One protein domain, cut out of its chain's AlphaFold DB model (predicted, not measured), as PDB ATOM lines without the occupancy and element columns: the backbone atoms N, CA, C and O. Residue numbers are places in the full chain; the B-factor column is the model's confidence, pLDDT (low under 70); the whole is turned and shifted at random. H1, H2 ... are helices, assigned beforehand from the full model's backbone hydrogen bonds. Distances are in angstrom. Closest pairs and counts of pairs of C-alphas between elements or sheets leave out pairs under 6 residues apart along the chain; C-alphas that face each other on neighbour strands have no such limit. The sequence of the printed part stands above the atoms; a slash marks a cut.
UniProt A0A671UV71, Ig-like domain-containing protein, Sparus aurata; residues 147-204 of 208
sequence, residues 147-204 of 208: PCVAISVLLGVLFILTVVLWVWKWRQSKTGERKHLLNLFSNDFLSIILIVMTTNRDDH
ATOM      1  N   PRO A 147     110.496 156.914 151.759       60.66
ATOM      2  CA  PRO A 147     111.084 155.610 151.438       60.66
ATOM      3  C   PRO A 147     112.532 155.676 150.910       60.66
ATOM      4  O   PRO A 147     113.332 154.814 151.260       60.66
ATOM      5  N   CYS A 148     112.924 156.693 150.134       63.41
ATOM      6  CA  CYS A 148     114.282 156.797 149.573       63.41
ATOM      7  C   CYS A 148     115.342 157.087 150.648       63.41
ATOM      8  O   CYS A 148     116.438 156.526 150.604       63.41
ATOM      9  N   VAL A 149     115.003 157.914 151.645       67.19
ATOM     10  CA  VAL A 149     115.876 158.181 152.805       67.19
ATOM     11  C   VAL A 149     115.942 156.964 153.734       67.19
ATOM     12  O   VAL A 149     117.009 156.630 154.242       67.19
ATOM     13  N   ALA A 150     114.835 156.240 153.923       73.00
ATOM     14  CA  ALA A 150     114.835 155.026 154.736       73.00
ATOM     15  C   ALA A 150     115.706 153.911 154.124       73.00
ATOM     16  O   ALA A 150     116.448 153.241 154.844       73.00
ATOM     17  N   ILE A 151     115.671 153.737 152.797       82.94
ATOM     18  CA  ILE A 151     116.471 152.721 152.094       82.94
ATOM     19  C   ILE A 151     117.971 153.017 152.209       82.94
ATOM     20  O   ILE A 151     118.750 152.101 152.475       82.94
ATOM     21  N   SER A 152     118.396 154.278 152.063       79.00
ATOM     22  CA  SER A 152     119.818 154.635 152.180       79.00
ATOM     23  C   SER A 152     120.361 154.408 153.594       79.00
ATOM     24  O   SER A 152     121.472 153.898 153.751       79.00
ATOM     25  N   VAL A 153     119.558 154.682 154.627       88.44
ATOM     26  CA  VAL A 153     119.910 154.392 156.026       88.44
ATOM     27  C   VAL A 153     119.989 152.885 156.280       88.44
ATOM     28  O   VAL A 153     120.961 152.425 156.873       88.44
ATOM     29  N   LEU A 154     119.024 152.096 155.792       90.44
ATOM     30  CA  LEU A 154     119.021 150.635 155.948       90.44
ATOM     31  C   LEU A 154     120.241 149.978 155.290       90.44
ATOM     32  O   LEU A 154     120.885 149.122 155.901       90.44
ATOM     33  N   LEU A 155     120.599 150.409 154.077       91.56
ATOM     34  CA  LEU A 155     121.797 149.930 153.385       91.56
ATOM     35  C   LEU A 155     123.079 150.331 154.128       91.56
ATOM     36  O   LEU A 155     123.987 149.510 154.268       91.56
ATOM     37  N   GLY A 156     123.135 151.557 154.658       90.94
ATOM     38  CA  GLY A 156     124.252 152.029 155.475       90.94
ATOM     39  C   GLY A 156     124.432 151.216 156.760       90.94
ATOM     40  O   GLY A 156     125.539 150.771 157.063       90.94
ATOM     41  N   VAL A 157     123.346 150.951 157.491       94.44
ATOM     42  CA  VAL A 157     123.366 150.125 158.710       94.44
ATOM     43  C   VAL A 157     123.807 148.695 158.395       94.44
ATOM     44  O   VAL A 157     124.650 148.147 159.108       94.44
ATOM     45  N   LEU A 158     123.307 148.100 157.305       94.50
ATOM     46  CA  LEU A 158     123.710 146.759 156.881       94.50
ATOM     47  C   LEU A 158     125.208 146.696 156.548       94.50
ATOM     48  O   LEU A 158     125.883 145.753 156.960       94.50
ATOM     49  N   PHE A 159     125.744 147.710 155.861       94.00
ATOM     50  CA  PHE A 159     127.172 147.809 155.551       94.00
ATOM     51  C   PHE A 159     128.037 147.944 156.813       94.00
ATOM     52  O   PHE A 159     129.075 147.296 156.933       94.00
ATOM     53  N   ILE A 160     127.601 148.724 157.803       95.12
ATOM     54  CA  ILE A 160     128.316 148.839 159.082       95.12
ATOM     55  C   ILE A 160     128.312 147.497 159.823       95.12
ATOM     56  O   ILE A 160     129.356 147.064 160.311       95.12
ATOM     57  N   LEU A 161     127.172 146.798 159.873       94.12
ATOM     58  CA  LEU A 161     127.074 145.482 160.509       94.12
ATOM     59  C   LEU A 161     127.980 144.453 159.829       94.12
ATOM     60  O   LEU A 161     128.647 143.686 160.524       94.12
ATOM     61  N   THR A 162     128.055 144.445 158.496       94.00
ATOM     62  CA  THR A 162     128.933 143.513 157.777       94.00
ATOM     63  C   THR A 162     130.405 143.800 158.062       94.00
ATOM     64  O   THR A 162     131.149 142.860 158.342       94.00
ATOM     65  N   VAL A 163     130.823 145.071 158.099       94.75
ATOM     66  CA  VAL A 163     132.190 145.470 158.475       94.75
ATOM     67  C   VAL A 163     132.496 145.080 159.921       94.75
ATOM     68  O   VAL A 163     133.545 144.496 160.181       94.75
ATOM     69  N   VAL A 164     131.581 145.326 160.861       94.50
ATOM     70  CA  VAL A 164     131.755 144.954 162.275       94.50
ATOM     71  C   VAL A 164     131.876 143.442 162.430       94.50
ATOM     72  O   VAL A 164     132.806 142.980 163.086       94.50
ATOM     73  N   LEU A 165     130.995 142.657 161.803       93.00
ATOM     74  CA  LEU A 165     131.061 141.193 161.825       93.00
ATOM     75  C   LEU A 165     132.340 140.675 161.173       93.00
ATOM     76  O   LEU A 165     132.941 139.729 161.677       93.00
ATOM     77  N   TRP A 166     132.784 141.295 160.080       91.69
ATOM     78  CA  TRP A 166     134.018 140.925 159.400       91.69
ATOM     79  C   TRP A 166     135.250 141.230 160.256       91.69
ATOM     80  O   TRP A 166     136.092 140.354 160.431       91.69
ATOM     81  N   VAL A 167     135.316 142.408 160.884       92.31
ATOM     82  CA  VAL A 167     136.363 142.778 161.852       92.31
ATOM     83  C   VAL A 167     136.327 141.852 163.066       92.31
ATOM     84  O   VAL A 167     137.371 141.374 163.508       92.31
ATOM     85  N   TRP A 168     135.141 141.549 163.594       86.50
ATOM     86  CA  TRP A 168     134.962 140.641 164.725       86.50
ATOM     87  C   TRP A 168     135.422 139.223 164.375       86.50
ATOM     88  O   TRP A 168     136.158 138.605 165.143       86.50
ATOM     89  N   LYS A 169     135.073 138.739 163.179       88.00
ATOM     90  CA  LYS A 169     135.506 137.448 162.629       88.00
ATOM     91  C   LYS A 169     137.009 137.415 162.362       88.00
ATOM     92  O   LYS A 169     137.653 136.413 162.655       88.00
ATOM     93  N   TRP A 170     137.589 138.497 161.853       74.94
ATOM     94  CA  TRP A 170     139.031 138.628 161.654       74.94
ATOM     95  C   TRP A 170     139.780 138.629 162.992       74.94
ATOM     96  O   TRP A 170     140.800 137.955 163.144       74.94
ATOM     97  N   ARG A 171     139.222 139.294 164.009       79.69
ATOM     98  CA  ARG A 171     139.747 139.282 165.378       79.69
ATOM     99  C   ARG A 171     139.670 137.886 165.997       79.69
ATOM    100  O   ARG A 171     140.661 137.432 166.563       79.69
ATOM    101  N   GLN A 172     138.542 137.194 165.822       67.75
ATOM    102  CA  GLN A 172     138.353 135.793 166.220       67.75
ATOM    103  C   GLN A 172     139.341 134.861 165.508       67.75
ATOM    104  O   GLN A 172     139.935 134.007 166.151       67.75
ATOM    105  N   SER A 173     139.598 135.068 164.214       65.44
ATOM    106  CA  SER A 173     140.591 134.301 163.446       65.44
ATOM    107  C   SER A 173     142.001 134.409 164.043       65.44
ATOM    108  O   SER A 173     142.756 133.441 164.050       65.44
ATOM    109  N   LYS A 174     142.337 135.574 164.616       64.25
ATOM    110  CA  LYS A 174     143.607 135.808 165.317       64.25
ATOM    111  C   LYS A 174     143.647 135.235 166.736       64.25
ATOM    112  O   LYS A 174     144.724 134.913 167.225       64.25
ATOM    113  N   THR A 175     142.501 135.116 167.407       57.78
ATOM    114  CA  THR A 175     142.400 134.499 168.740       57.78
ATOM    115  C   THR A 175     142.127 133.008 168.563       57.78
ATOM    116  O   THR A 175     140.990 132.550 168.635       57.78
ATOM    117  N   GLY A 176     143.191 132.251 168.281       63.59
ATOM    118  CA  GLY A 176     143.193 130.821 167.944       63.59
ATOM    119  C   GLY A 176     142.646 129.836 168.993       63.59
ATOM    120  O   GLY A 176     143.003 128.667 168.938       63.59
ATOM    121  N   GLU A 177     141.762 130.257 169.902       58.50
ATOM    122  CA  GLU A 177     141.174 129.430 170.970       58.50
ATOM    123  C   GLU A 177     139.629 129.411 171.008       58.50
ATOM    124  O   GLU A 177     139.036 128.800 171.890       58.50
ATOM    125  N   ARG A 178     138.917 130.021 170.046       59.38
ATOM    126  CA  ARG A 178     137.431 130.061 170.042       59.38
ATOM    127  C   ARG A 178     136.731 129.138 169.041       59.38
ATOM    128  O   ARG A 178     135.573 129.358 168.706       59.38
ATOM    129  N   LYS A 179     137.367 128.055 168.589       57.12
ATOM    130  CA  LYS A 179     136.668 127.054 167.753       57.12
ATOM    131  C   LYS A 179     135.646 126.234 168.553       57.12
ATOM    132  O   LYS A 179     134.602 125.878 168.020       57.12
ATOM    133  N   HIS A 180     135.903 125.991 169.841       54.38
ATOM    134  CA  HIS A 180     135.047 125.115 170.644       54.38
ATOM    135  C   HIS A 180     133.759 125.801 171.146       54.38
ATOM    136  O   HIS A 180     132.708 125.167 171.180       54.38
ATOM    137  N   LEU A 181     133.814 127.102 171.463       56.50
ATOM    138  CA  LEU A 181     132.665 127.867 171.977       56.50
ATOM    139  C   LEU A 181     131.647 128.262 170.893       56.50
ATOM    140  O   LEU A 181     130.457 128.351 171.177       56.50
ATOM    141  N   LEU A 182     132.088 128.462 169.645       60.06
ATOM    142  CA  LEU A 182     131.189 128.753 168.518       60.06
ATOM    143  C   LEU A 182     130.358 127.527 168.102       60.06
ATOM    144  O   LEU A 182     129.210 127.685 167.698       60.06
ATOM    145  N   ASN A 183     130.893 126.314 168.280       51.22
ATOM    146  CA  ASN A 183     130.132 125.078 168.076       51.22
ATOM    147  C   ASN A 183     129.097 124.838 169.186       51.22
ATOM    148  O   ASN A 183     128.023 124.318 168.903       51.22
ATOM    149  N   LEU A 184     129.384 125.253 170.425       57.62
ATOM    150  CA  LEU A 184     128.424 125.183 171.533       57.62
ATOM    151  C   LEU A 184     127.230 126.131 171.302       57.62
ATOM    152  O   LEU A 184     126.090 125.690 171.367       57.62
ATOM    153  N   PHE A 185     127.471 127.386 170.900       56.50
ATOM    154  CA  PHE A 185     126.390 128.344 170.607       56.50
ATOM    155  C   PHE A 185     125.588 128.016 169.333       56.50
ATOM    156  O   PHE A 185     124.381 128.239 169.299       56.50
ATOM    157  N   SER A 186     126.229 127.492 168.279       61.62
ATOM    158  CA  SER A 186     125.543 127.147 167.022       61.62
ATOM    159  C   SER A 186     124.603 125.950 167.172       61.62
ATOM    160  O   SER A 186     123.559 125.916 166.525       61.62
ATOM    161  N   ASN A 187     124.957 124.977 168.015       60.88
ATOM    162  CA  ASN A 187     124.124 123.800 168.244       60.88
ATOM    163  C   ASN A 187     122.902 124.127 169.120       60.88
ATOM    164  O   ASN A 187     121.809 123.645 168.825       60.88
ATOM    165  N   ASP A 188     123.043 125.020 170.106       71.56
ATOM    166  CA  ASP A 188     121.910 125.484 170.921       71.56
ATOM    167  C   ASP A 188     120.928 126.353 170.118       71.56
ATOM    168  O   ASP A 188     119.712 126.187 170.222       71.56
ATOM    169  N   PHE A 189     121.428 127.241 169.250       66.25
ATOM    170  CA  PHE A 189     120.574 128.131 168.454       66.25
ATOM    171  C   PHE A 189     119.781 127.379 167.370       66.25
ATOM    172  O   PHE A 189     118.608 127.673 167.138       66.25
ATOM    173  N   LEU A 190     120.390 126.370 166.735       67.12
ATOM    174  CA  LEU A 190     119.700 125.495 165.779       67.12
ATOM    175  C   LEU A 190     118.662 124.593 166.465       67.12
ATOM    176  O   LEU A 190     117.606 124.350 165.884       67.12
ATOM    177  N   SER A 191     118.918 124.157 167.703       70.69
ATOM    178  CA  SER A 191     117.949 123.409 168.516       70.69
ATOM    179  C   SER A 191     116.714 124.257 168.848       70.69
ATOM    180  O   SER A 191     115.587 123.813 168.646       70.69
ATOM    181  N   ILE A 192     116.900 125.525 169.238       70.31
ATOM    182  CA  ILE A 192     115.791 126.459 169.506       70.31
ATOM    183  C   ILE A 192     114.956 126.716 168.242       70.31
ATOM    184  O   ILE A 192     113.728 126.709 168.305       70.31
ATOM    185  N   ILE A 193     115.594 126.888 167.079       68.25
ATOM    186  CA  ILE A 193     114.883 127.073 165.802       68.25
ATOM    187  C   ILE A 193     114.083 125.813 165.426       68.25
ATOM    188  O   ILE A 193     112.942 125.932 164.986       68.25
ATOM    189  N   LEU A 194     114.630 124.612 165.636       67.81
ATOM    190  CA  LEU A 194     113.917 123.344 165.422       67.81
ATOM    191  C   LEU A 194     112.734 123.162 166.385       67.81
ATOM    192  O   LEU A 194     111.674 122.708 165.954       67.81
ATOM    193  N   ILE A 195     112.869 123.563 167.651       74.12
ATOM    194  CA  ILE A 195     111.772 123.543 168.629       74.12
ATOM    195  C   ILE A 195     110.662 124.510 168.194       74.12
ATOM    196  O   ILE A 195     109.515 124.103 168.087       74.12
ATOM    197  N   VAL A 196     110.983 125.751 167.820       68.31
ATOM    198  CA  VAL A 196     109.976 126.729 167.351       68.31
ATOM    199  C   VAL A 196     109.292 126.278 166.052       68.31
ATOM    200  O   VAL A 196     108.092 126.476 165.865       68.31
ATOM    201  N   MET A 197     110.031 125.637 165.145       68.56
ATOM    202  CA  MET A 197     109.488 125.113 163.886       68.56
ATOM    203  C   MET A 197     108.612 123.866 164.080       68.56
ATOM    204  O   MET A 197     107.717 123.629 163.271       68.56
ATOM    205  N   THR A 198     108.850 123.070 165.126       61.47
ATOM    206  CA  THR A 198     108.022 121.898 165.466       61.47
ATOM    207  C   THR A 198     106.784 122.297 166.265       61.47
ATOM    208  O   THR A 198     105.694 121.855 165.921       61.47
ATOM    209  N   THR A 199     106.895 123.240 167.207       57.56
ATOM    210  CA  THR A 199     105.736 123.768 167.952       57.56
ATOM    211  C   THR A 199     104.753 124.507 167.041       57.56
ATOM    212  O   THR A 199     103.547 124.423 167.236       57.56
ATOM    213  N   ASN A 200     105.249 125.201 166.009       48.34
ATOM    214  CA  ASN A 200     104.415 125.883 165.008       48.34
ATOM    215  C   ASN A 200     103.753 124.902 164.014       48.34
ATOM    216  O   ASN A 200     102.758 125.227 163.373       48.34
ATOM    217  N   ARG A 201     104.289 123.679 163.881       52.94
ATOM    218  CA  ARG A 201     103.722 122.644 163.004       52.94
ATOM    219  C   ARG A 201     102.551 121.897 163.655       52.94
ATOM    220  O   ARG A 201     101.660 121.473 162.927       52.94
ATOM    221  N   ASP A 202     102.500 121.817 164.984       49.78
ATOM    222  CA  ASP A 202     101.400 121.156 165.703       49.78
ATOM    223  C   ASP A 202     100.153 122.047 165.893       49.78
ATOM    224  O   ASP A 202      99.039 121.531 165.990       49.78
ATOM    225  N   ASP A 203     100.288 123.378 165.856       51.72
ATOM    226  CA  ASP A 203      99.145 124.307 165.984       51.72
ATOM    227  C   ASP A 203      98.331 124.459 164.682       51.72
ATOM    228  O   ASP A 203      97.165 124.863 164.692       51.72
ATOM    229  N   HIS A 204      98.919 124.094 163.539       49.97
ATOM    230  CA  HIS A 204      98.258 124.183 162.234       49.97
ATOM    231  C   HIS A 204      97.393 122.954 161.896       49.97
ATOM    232  O   HIS A 204      96.657 122.989 160.912       49.97
TER     233      HIS A 204
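This is residues 147 to 204 of the 208 residues of the protein "Ig-like domain-containing protein" of Sparus aurata (UniProt A0A671UV71). Two long helices, H1 and then H2, make an open, flat V, joined at one end of each by residues 175 to 178, with nothing filling the space between the arms. The printed part has 58 residues, with two named helices and no named strand; its class is all helix. It is extended, with a radius of gyration of the C-alphas of 17.6 A and spans of 43 by 41 by 6 A.

Start at the longest helix, H1, residues 147 to 174; a tight link of 4 residues leads from it to H2, residues 179 to 204. The two are apart, with no C-alpha of one within 8 A of the other. In H1 every O i to N i+4 pair is within hydrogen-bond range; in H2, 19 of 22 are.

Find C-alpha 147 at (111.084, 155.610, 151.438); from there H1 runs 40.5 A to C-alpha 174 at (143.607, 135.808, 165.317). H2 runs 38.9 A from C-alpha 179 to C-alpha 204 at (98.258, 124.183, 162.234).

The C-alphas farthest apart, those of Lys 174 and His 204, are 46.9 A apart. The printed part has no cut. Mean pLDDT is 84 in H1 but 61 in H2; residues 172 to 187 are among those under 70.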